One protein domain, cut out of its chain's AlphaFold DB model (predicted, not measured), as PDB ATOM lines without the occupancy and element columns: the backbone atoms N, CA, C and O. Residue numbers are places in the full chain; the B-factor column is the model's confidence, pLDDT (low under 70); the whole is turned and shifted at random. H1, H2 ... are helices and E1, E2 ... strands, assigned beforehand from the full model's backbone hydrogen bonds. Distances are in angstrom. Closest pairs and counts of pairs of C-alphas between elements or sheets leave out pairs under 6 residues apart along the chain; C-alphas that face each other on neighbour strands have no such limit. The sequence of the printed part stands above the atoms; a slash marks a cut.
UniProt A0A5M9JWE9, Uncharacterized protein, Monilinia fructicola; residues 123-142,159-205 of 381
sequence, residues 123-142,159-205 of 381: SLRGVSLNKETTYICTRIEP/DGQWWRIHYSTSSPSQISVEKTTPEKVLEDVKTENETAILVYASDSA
ATOM      1  N   SER A 123     -28.702   5.601  24.190       88.81
ATOM      2  CA  SER A 123     -28.406   6.829  24.928       88.81
ATOM      3  C   SER A 123     -28.918   6.700  26.360       88.81
ATOM      4  O   SER A 123     -29.949   6.066  26.597       88.81
ATOM      5  N   LEU A 124     -28.182   7.256  27.323       91.38
ATOM      6  CA  LEU A 124     -28.608   7.291  28.722       91.38
ATOM      7  C   LEU A 124     -29.773   8.284  28.853       91.38
ATOM      8  O   LEU A 124     -29.685   9.404  28.352       91.38
ATOM      9  N   ARG A 125     -30.874   7.864  29.482       91.50
ATOM     10  CA  ARG A 125     -32.109   8.660  29.596       91.50
ATOM     11  C   ARG A 125     -32.654   8.814  31.006       91.50
ATOM     12  O   ARG A 125     -33.453   9.718  31.236       91.50
ATOM     13  N   GLY A 126     -32.188   8.008  31.952       92.56
ATOM     14  CA  GLY A 126     -32.452   8.240  33.364       92.56
ATOM     15  C   GLY A 126     -31.384   7.627  34.255       92.56
ATOM     16  O   GLY A 126     -30.729   6.660  33.866       92.56
ATOM     17  N   VAL A 127     -31.222   8.197  35.444       94.06
ATOM     18  CA  VAL A 127     -30.364   7.660  36.503       94.06
ATOM     19  C   VAL A 127     -31.064   7.822  37.844       94.06
ATOM     20  O   VAL A 127     -31.311   8.943  38.269       94.06
ATOM     21  N   SER A 128     -31.384   6.726  38.523       93.69
ATOM     22  CA  SER A 128     -31.878   6.770  39.905       93.69
ATOM     23  C   SER A 128     -30.724   6.416  40.835       93.69
ATOM     24  O   SER A 128     -30.236   5.294  40.762       93.69
ATOM     25  N   LEU A 129     -30.255   7.360  41.656       90.56
ATOM     26  CA  LEU A 129     -29.192   7.098  42.642       90.56
ATOM     27  C   LEU A 129     -29.787   6.385  43.857       90.56
ATOM     28  O   LEU A 129     -29.381   5.296  44.262       90.56
ATOM     29  N   ASN A 130     -30.823   7.032  44.383       87.06
ATOM     30  CA  ASN A 130     -31.473   6.762  45.646       87.06
ATOM     31  C   ASN A 130     -32.990   6.844  45.454       87.06
ATOM     32  O   ASN A 130     -33.479   7.502  44.535       87.06
ATOM     33  N   LYS A 131     -33.753   6.261  46.387       84.56
ATOM     34  CA  LYS A 131     -35.232   6.330  46.400       84.56
ATOM     35  C   LYS A 131     -35.782   7.762  46.373       84.56
ATOM     36  O   LYS A 131     -36.923   7.958  45.970       84.56
ATOM     37  N   GLU A 132     -34.982   8.730  46.813       88.94
ATOM     38  CA  GLU A 132     -35.348  10.143  46.873       88.94
ATOM     39  C   GLU A 132     -34.804  10.980  45.706       88.94
ATOM     40  O   GLU A 132     -35.293  12.084  45.515       88.94
ATOM     41  N   THR A 133     -33.830  10.514  44.909       91.94
ATOM     42  CA  THR A 133     -33.184  11.349  43.874       91.94
ATOM     43  C   THR A 133     -33.047  10.597  42.552       91.94
ATOM     44  O   THR A 133     -32.310   9.614  42.447       91.94
ATOM     45  N   THR A 134     -33.750  11.082  41.524       94.12
ATOM     46  CA  THR A 134     -33.746  10.513  40.169       94.12
ATOM     47  C   THR A 134     -33.560  11.598  39.113       94.12
ATOM     48  O   THR A 134     -34.227  12.628  39.124       94.12
ATOM     49  N   TYR A 135     -32.669  11.338  38.165       94.44
ATOM     50  CA  TYR A 135     -32.352  12.191  37.032       94.44
ATOM     51  C   TYR A 135     -33.031  11.659  35.771       94.44
ATOM     52  O   TYR A 135     -33.015  10.451  35.527       94.44
ATOM     53  N   ILE A 136     -33.607  12.544  34.958       94.06
ATOM     54  CA  ILE A 136     -34.281  12.202  33.696       94.06
ATOM     55  C   ILE A 136     -33.792  13.135  32.589       94.06
ATOM     56  O   ILE A 136     -33.688  14.344  32.787       94.06
ATOM     57  N   CYS A 137     -33.520  12.577  31.413       91.81
ATOM     58  CA  CYS A 137     -33.098  13.313  30.229       91.81
ATOM     59  C   CYS A 137     -34.233  13.383  29.197       91.81
ATOM     60  O   CYS A 137     -34.484  12.424  28.460       91.81
ATOM     61  N   THR A 138     -34.920  14.522  29.132       85.12
ATOM     62  CA  THR A 138     -35.982  14.782  28.147       85.12
ATOM     63  C   THR A 138     -35.387  15.322  26.849       85.12
ATOM     64  O   THR A 138     -34.512  16.188  26.900       85.12
ATOM     65  N   ARG A 139     -35.892  14.904  25.680       78.62
ATOM     66  CA  ARG A 139     -35.585  15.619  24.427       78.62
ATOM     67  C   ARG A 139     -36.034  17.079  24.553       78.62
ATOM     68  O   ARG A 139     -37.125  17.345  25.044       78.62
ATOM     69  N   ILE A 140     -35.187  17.997  24.100       71.31
ATOM     70  CA  ILE A 140     -35.611  19.351  23.745       71.31
ATOM     71  C   ILE A 140     -36.107  19.231  22.303       71.31
ATOM     72  O   ILE A 140     -35.350  18.781  21.442       71.31
ATOM     73  N   GLU A 141     -37.375  19.550  22.042       62.34
ATOM     74  CA  GLU A 141     -37.835  19.687  20.657       62.34
ATOM     75  C   GLU A 141     -37.134  20.906  20.040       62.34
ATOM     76  O   GLU A 141     -37.054  21.943  20.702       62.34
ATOM     77  N   PRO A 142     -36.574  20.807  18.820       57.16
ATOM     78  CA  PRO A 142     -35.923  21.946  18.192       57.16
ATOM     79  C   PRO A 142     -36.964  23.039  17.942       57.16
ATOM     80  O   PRO A 142     -37.982  22.791  17.293       57.16
ATOM     81  N   ASP A 159     -28.400  16.581  23.266       65.25
ATOM     82  CA  ASP A 159     -28.257  15.418  24.156       65.25
ATOM     83  C   ASP A 159     -29.406  15.298  25.170       65.25
ATOM     84  O   ASP A 159     -29.710  14.202  25.642       65.25
ATOM     85  N   GLY A 160     -30.115  16.404  25.397       80.38
ATOM     86  CA  GLY A 160     -31.403  16.487  26.065       80.38
ATOM     87  C   GLY A 160     -31.316  17.364  27.300       80.38
ATOM     88  O   GLY A 160     -30.248  17.549  27.889       80.38
ATOM     89  N   GLN A 161     -32.455  17.905  27.723       90.69
ATOM     90  CA  GLN A 161     -32.505  18.579  29.004       90.69
ATOM     91  C   GLN A 161     -32.492  17.535  30.117       90.69
ATOM     92  O   GLN A 161     -33.428  16.751  30.267       90.69
ATOM     93  N   TRP A 162     -31.431  17.559  30.917       93.56
ATOM     94  CA  TRP A 162     -31.376  16.836  32.176       93.56
ATOM     95  C   TRP A 162     -32.167  17.569  33.258       93.56
ATOM     96  O   TRP A 162     -32.027  18.783  33.447       93.56
ATOM     97  N   TRP A 163     -32.978  16.811  33.982       94.69
ATOM     98  CA  TRP A 163     -33.754  17.243  35.135       94.69
ATOM     99  C   TRP A 163     -33.396  16.371  36.330       94.69
ATOM    100  O   TRP A 163     -33.271  15.156  36.189       94.69
ATOM    101  N   ARG A 164     -33.264  16.990  37.498       94.56
ATOM    102  CA  ARG A 164     -33.122  16.343  38.799       94.56
ATOM    103  C   ARG A 164     -34.477  16.393  39.494       94.56
ATOM    104  O   ARG A 164     -34.979  17.477  39.776       94.56
ATOM    105  N   ILE A 165     -35.064  15.232  39.753       94.38
ATOM    106  CA  ILE A 165     -36.272  15.081  40.562       94.38
ATOM    107  C   ILE A 165     -35.821  14.623  41.946       94.38
ATOM    108  O   ILE A 165     -35.198  13.565  42.070       94.38
ATOM    109  N   HIS A 166     -36.133  15.411  42.971       93.38
ATOM    110  CA  HIS A 166     -35.923  15.030  44.361       93.38
ATOM    111  C   HIS A 166     -37.271  14.912  45.083       93.38
ATOM    112  O   HIS A 166     -38.114  15.802  44.986       93.38
ATOM    113  N   TYR A 167     -37.479  13.803  45.784       91.56
ATOM    114  CA  TYR A 167     -38.692  13.471  46.524       91.56
ATOM    115  C   TYR A 167     -38.321  13.185  47.978       91.56
ATOM    116  O   TYR A 167     -37.848  12.097  48.300       91.56
ATOM    117  N   SER A 168     -38.534  14.168  48.852       89.12
ATOM    118  CA  SER A 168     -38.292  13.999  50.280       89.12
ATOM    119  C   SER A 168     -39.473  13.290  50.933       89.12
ATOM    120  O   SER A 168     -40.616  13.756  50.878       89.12
ATOM    121  N   THR A 169     -39.184  12.169  51.591       83.44
ATOM    122  CA  THR A 169     -40.177  11.384  52.341       83.44
ATOM    123  C   THR A 169     -40.541  11.991  53.701       83.44
ATOM    124  O   THR A 169     -41.542  11.595  54.301       83.44
ATOM    125  N   SER A 170     -39.770  12.976  54.180       79.81
ATOM    126  CA  SER A 170     -40.051  13.717  55.415       79.81
ATOM    127  C   SER A 170     -41.395  14.446  55.335       79.81
ATOM    128  O   SER A 170     -41.745  14.990  54.295       79.81
ATOM    129  N   SER A 171     -42.169  14.478  56.423       79.56
ATOM    130  CA  SER A 171     -43.467  15.166  56.457       79.56
ATOM    131  C   SER A 171     -43.297  16.674  56.720       79.56
ATOM    132  O   SER A 171     -42.749  17.013  57.773       79.56
ATOM    133  N   PRO A 172     -43.818  17.587  55.872       80.69
ATOM    134  CA  PRO A 172     -44.653  17.352  54.690       80.69
ATOM    135  C   PRO A 172     -43.844  16.930  53.454       80.69
ATOM    136  O   PRO A 172     -42.857  17.577  53.113       80.69
ATOM    137  N   SER A 173     -44.298  15.879  52.763       83.00
ATOM    138  CA  SER A 173     -43.583  15.309  51.616       83.00
ATOM    139  C   SER A 173     -43.436  16.330  50.492       83.00
ATOM    140  O   SER A 173     -44.431  16.815  49.951       83.00
ATOM    141  N   GLN A 174     -42.192  16.642  50.138       87.69
ATOM    142  CA  GLN A 174     -41.859  17.671  49.160       87.69
ATOM    143  C   GLN A 174     -41.239  17.041  47.914       87.69
ATOM    144  O   GLN A 174     -40.286  16.269  48.006       87.69
ATOM    145  N   ILE A 175     -41.749  17.428  46.745       91.44
ATOM    146  CA  ILE A 175     -41.120  17.161  45.452       91.44
ATOM    147  C   ILE A 175     -40.479  18.452  44.921       91.44
ATOM    148  O   ILE A 175     -41.127  19.500  44.903       91.44
ATOM    149  N   SER A 176     -39.216  18.392  44.496       92.81
ATOM    150  CA  SER A 176     -38.576  19.429  43.677       92.81
ATOM    151  C   SER A 176     -38.179  18.856  42.318       92.81
ATOM    152  O   SER A 176     -37.816  17.685  42.192       92.81
ATOM    153  N   VAL A 177     -38.281  19.691  41.283       94.25
ATOM    154  CA  VAL A 177     -37.857  19.371  39.917       94.25
ATOM    155  C   VAL A 177     -36.952  20.502  39.446       94.25
ATOM    156  O   VAL A 177     -37.387  21.638  39.272       94.25
ATOM    157  N   GLU A 178     -35.671  20.194  39.288       93.81
ATOM    158  CA  GLU A 178     -34.599  21.155  39.040       93.81
ATOM    159  C   GLU A 178     -33.966  20.892  37.670       93.81
ATOM    160  O   GLU A 178     -33.612  19.759  37.340       93.81
ATOM    161  N   LYS A 179     -33.776  21.936  36.860       93.19
ATOM    162  CA  LYS A 179     -32.983  21.842  35.626       93.19
ATOM    163  C   LYS A 179     -31.505  21.637  35.987       93.19
ATOM    164  O   LYS A 179     -30.968  22.377  36.808       93.19
ATOM    165  N   THR A 180     -30.843  20.657  35.371       92.44
ATOM    166  CA  THR A 180     -29.441  20.308  35.665       92.44
ATOM    167  C   THR A 180     -28.622  20.033  34.394       92.44
ATOM    168  O   THR A 180     -29.135  20.164  33.280       92.44
ATOM    169  N   THR A 181     -27.337  19.710  34.551       90.94
ATOM    170  CA  THR A 181     -26.375  19.472  33.460       90.94
ATOM    171  C   THR A 181     -25.766  18.066  33.584       90.94
ATOM    172  O   THR A 181     -25.707  17.535  34.698       90.94
ATOM    173  N   PRO A 182     -25.345  17.414  32.481       89.75
ATOM    174  CA  PRO A 182     -24.879  16.024  32.522       89.75
ATOM    175  C   PRO A 182     -23.598  15.830  33.346       89.75
ATOM    176  O   PRO A 182     -23.384  14.745  33.882       89.75
ATOM    177  N   GLU A 183     -22.772  16.868  33.501       91.00
ATOM    178  CA  GLU A 183     -21.564  16.844  34.335       91.00
ATOM    179  C   GLU A 183     -21.926  16.634  35.805       91.00
ATOM    180  O   GLU A 183     -21.337  15.776  36.458       91.00
ATOM    181  N   LYS A 184     -22.952  17.345  36.300       90.56
ATOM    182  CA  LYS A 184     -23.444  17.159  37.667       90.56
ATOM    183  C   LYS A 184     -24.067  15.777  37.860       90.56
ATOM    184  O   LYS A 184     -23.813  15.142  38.876       90.56
ATOM    185  N   VAL A 185     -24.824  15.272  36.879       90.94
ATOM    186  CA  VAL A 185     -25.340  13.889  36.944       90.94
ATOM    187  C   VAL A 185     -24.181  12.895  37.072       90.94
ATOM    188  O   VAL A 185     -24.272  11.959  37.854       90.94
ATOM    189  N   LEU A 186     -23.072  13.106  36.357       91.25
ATOM    190  CA  LEU A 186     -21.889  12.249  36.440       91.25
ATOM    191  C   LEU A 186     -21.123  12.389  37.772       91.25
ATOM    192  O   LEU A 186     -20.575  11.400  38.251       91.25
ATOM    193  N   GLU A 187     -21.072  13.580  38.366       91.06
ATOM    194  CA  GLU A 187     -20.477  13.835  39.689       91.06
ATOM    195  C   GLU A 187     -21.296  13.187  40.818       91.06
ATOM    196  O   GLU A 187     -20.753  12.414  41.612       91.06
ATOM    197  N   ASP A 188     -22.614  13.408  40.822       89.19
ATOM    198  CA  ASP A 188     -23.541  12.789  41.771       89.19
ATOM    199  C   ASP A 188     -23.500  11.240  41.626       89.19
ATOM    200  O   ASP A 188     -23.409  10.525  42.623       89.19
ATOM    201  N   VAL A 189     -23.447  10.701  40.393       89.88
ATOM    202  CA  VAL A 189     -23.301   9.250  40.113       89.88
ATOM    203  C   VAL A 189     -21.979   8.660  40.590       89.88
ATOM    204  O   VAL A 189     -21.971   7.526  41.059       89.88
ATOM    205  N   LYS A 190     -20.856   9.377  40.461       88.38
ATOM    206  CA  LYS A 190     -19.563   8.902  40.983       88.38
ATOM    207  C   LYS A 190     -19.570   8.807  42.507       88.38
ATOM    208  O   LYS A 190     -18.932   7.915  43.053       88.38
ATOM    209  N   THR A 191     -20.293   9.714  43.160       87.50
ATOM    210  CA  THR A 191     -20.344   9.845  44.621       87.50
ATOM    211  C   THR A 191     -21.334   8.862  45.261       87.50
ATOM    212  O   THR A 191     -21.059   8.328  46.331       87.50
ATOM    213  N   GLU A 192     -22.468   8.586  44.607       80.81
ATOM    214  CA  GLU A 192     -23.552   7.723  45.111       80.81
ATOM    215  C   GLU A 192     -23.786   6.506  44.186       80.81
ATOM    216  O   GLU A 192     -24.890   6.264  43.693       80.81
ATOM    217  N   ASN A 193     -22.724   5.740  43.901       76.94
ATOM    218  CA  ASN A 193     -22.743   4.681  42.882       76.94
ATOM    219  C   ASN A 193     -23.371   3.336  43.323       76.94
ATOM    220  O   ASN A 193     -23.872   2.609  42.463       76.94
ATOM    221  N   GLU A 194     -23.367   2.996  44.622       76.50
ATOM    222  CA  GLU A 194     -23.617   1.627  45.124       76.50
ATOM    223  C   GLU A 194     -24.946   1.003  44.663       76.50
ATOM    224  O   GLU A 194     -25.024  -0.208  44.439       76.50
ATOM    225  N   THR A 195     -25.995   1.816  44.511       81.38
ATOM    226  CA  THR A 195     -27.340   1.369  44.109       81.38
ATOM    227  C   THR A 195     -27.873   2.058  42.851       81.38
ATOM    228  O   THR A 195     -29.071   1.980  42.574       81.38
ATOM    229  N   ALA A 196     -27.006   2.717  42.077       88.81
ATOM    230  CA  ALA A 196     -27.417   3.539  40.943       88.81
ATOM    231  C   ALA A 196     -28.031   2.716  39.786       88.81
ATOM    232  O   ALA A 196     -27.375   1.879  39.160       88.81
ATOM    233  N   ILE A 197     -29.293   2.995  39.447       92.06
ATOM    234  CA  ILE A 197     -30.014   2.373  38.328       92.06
ATOM    235  C   ILE A 197     -29.888   3.257  37.084       92.06
ATOM    236  O   ILE A 197     -30.449   4.352  37.033       92.06
ATOM    237  N   LEU A 198     -29.199   2.753  36.057       93.50
ATOM    238  CA  LEU A 198     -29.013   3.426  34.768       93.50
ATOM    239  C   LEU A 198     -30.063   2.966  33.744       93.50
ATOM    240  O   LEU A 198     -30.137   1.786  33.397       93.50
ATOM    241  N   VAL A 199     -30.851   3.905  33.218       93.06
ATOM    242  CA  VAL A 199     -31.888   3.657  32.205       93.06
ATOM    243  C   VAL A 199     -31.399   4.142  30.844       93.06
ATOM    244  O   VAL A 199     -31.164   5.335  30.648       93.06
ATOM    245  N   TYR A 200     -31.290   3.223  29.885       92.94
ATOM    246  CA  TYR A 200     -30.878   3.503  28.507       92.94
ATOM    247  C   TYR A 200     -32.033   3.286  27.524       92.94
ATOM    248  O   TYR A 200     -32.761   2.300  27.630       92.94
ATOM    249  N   ALA A 201     -32.148   4.154  26.519       90.25
ATOM    250  CA  ALA A 201     -33.091   4.009  25.410       90.25
ATOM    251  C   ALA A 201     -32.350   3.916  24.072       90.25
ATOM    252  O   ALA A 201     -31.350   4.607  23.861       90.25
ATOM    253  N   SER A 202     -32.842   3.076  23.161       89.81
ATOM    254  CA  SER A 202     -32.362   3.044  21.777       89.81
ATOM    255  C   SER A 202     -32.881   4.249  20.992       89.81
ATOM    256  O   SER A 202     -33.938   4.792  21.311       89.81
ATOM    257  N   ASP A 203     -32.177   4.636  19.927       84.00
ATOM    258  CA  ASP A 203     -32.599   5.742  19.055       84.00
ATOM    259  C   ASP A 203     -34.051   5.575  18.566       84.00
ATOM    260  O   ASP A 203     -34.852   6.498  18.677       84.00
ATOM    261  N   SER A 204     -34.439   4.361  18.156       84.38
ATOM    262  CA  SER A 204     -35.805   4.045  17.707       84.38
ATOM    263  C   SER A 204     -36.871   4.158  18.807       84.38
ATOM    264  O   SER A 204     -38.031   4.411  18.500       84.38
ATOM    265  N   ALA A 205     -36.504   3.977  20.082       84.25
ATOM    266  CA  ALA A 205     -37.407   4.232  21.206       84.25
ATOM    267  C   ALA A 205     -37.525   5.737  21.507       84.25
ATOM    268  O   ALA A 205     -38.578   6.194  21.939       84.25
TER     269      ALA A 205
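Overview. This is residues 123 to 142 and 159 to 205 of the 381 residues of an uncharacterized protein of Monilinia fructicola (UniProt A0A5M9JWE9). The model shows one twisted sheet of five strands, with a single helix, H1, covering one face over E2 and E1 and the other face bare. Two hairpins, E1 with E2 and E3 with E4, stand side by side in this sheet, and E5 comes back from the helix to add the edge strand beside E1. The printed part has 67 residues, with the named elements E1, E2, E3, E4, H1 and E5 along the chain; the sheet's order is E4, E3, E2, E1, E5, antiparallel throughout, and the class is mixed, helices and strands. It is only just compact, close to loose, with a radius of gyration of the C-alphas of 12.6 A, and spans 40 by 27 by 21 A.

Along the chain. Find C-alpha 123 at (-28.406, 6.829, 24.928); from there E1 runs through residues 123 to 130, 20.9 A long. E2 comes back through residues 133 to 138, 16.3 A. After the cut, look for E3 at residues 161 to 168, 22.5 A, and E4 at residues 174 to 180, 18.5 A. H1 begins at C-alpha 182 at (-24.879, 16.024, 32.522) and runs to residue 191, 14.3 A. E5, residues 197 to 202, is 16.7 A long and ends at C-alpha 202 at (-32.362, 3.044, 21.777).

Arrangement. Start in the sheet with E1 and E2, a hairpin whose directions stand at 165 degrees; look for N 135 and O 127, 2.8 A apart. On the other side of E1 is E5, antiparallel at 164 degrees, with N 199 and O 126 at 2.8 A. E3 is the antiparallel neighbour of E2 at 155 degrees, where N 163 and O 136 are 2.8 A apart. E3 and E4 form the second hairpin, at 158 degrees, with N 178 and O 164 at 2.8 A. E4 and E5 are the edge strands, and they are apart. H1 is on the sheet, in two layers, a helix layer on one face of a strand layer, at a height over the sheet of 9.9 A. It lies over E2 and E1 and runs along the strands, at 27 degrees to E2 on the local plane. The closest C-alphas of H1 and E1 are those of Val 189 and Leu 129, 6.8 A apart. In H1 every O i to N i+4 pair is within hydrogen-bond range.

Size, cuts and confidence. The two C-alphas farthest apart are those of Ser 171 and Ser 204, 41.0 A. Residues 143 to 158 are not printed, and C-alphas 142 and 159 stand 11.7 A apart across this cut, in the link from E2 to E3. The links printed whole are tight. The mean pLDDT of the printed part is 87.5; look for values under 70 at residues 141 to 142 and residue 159.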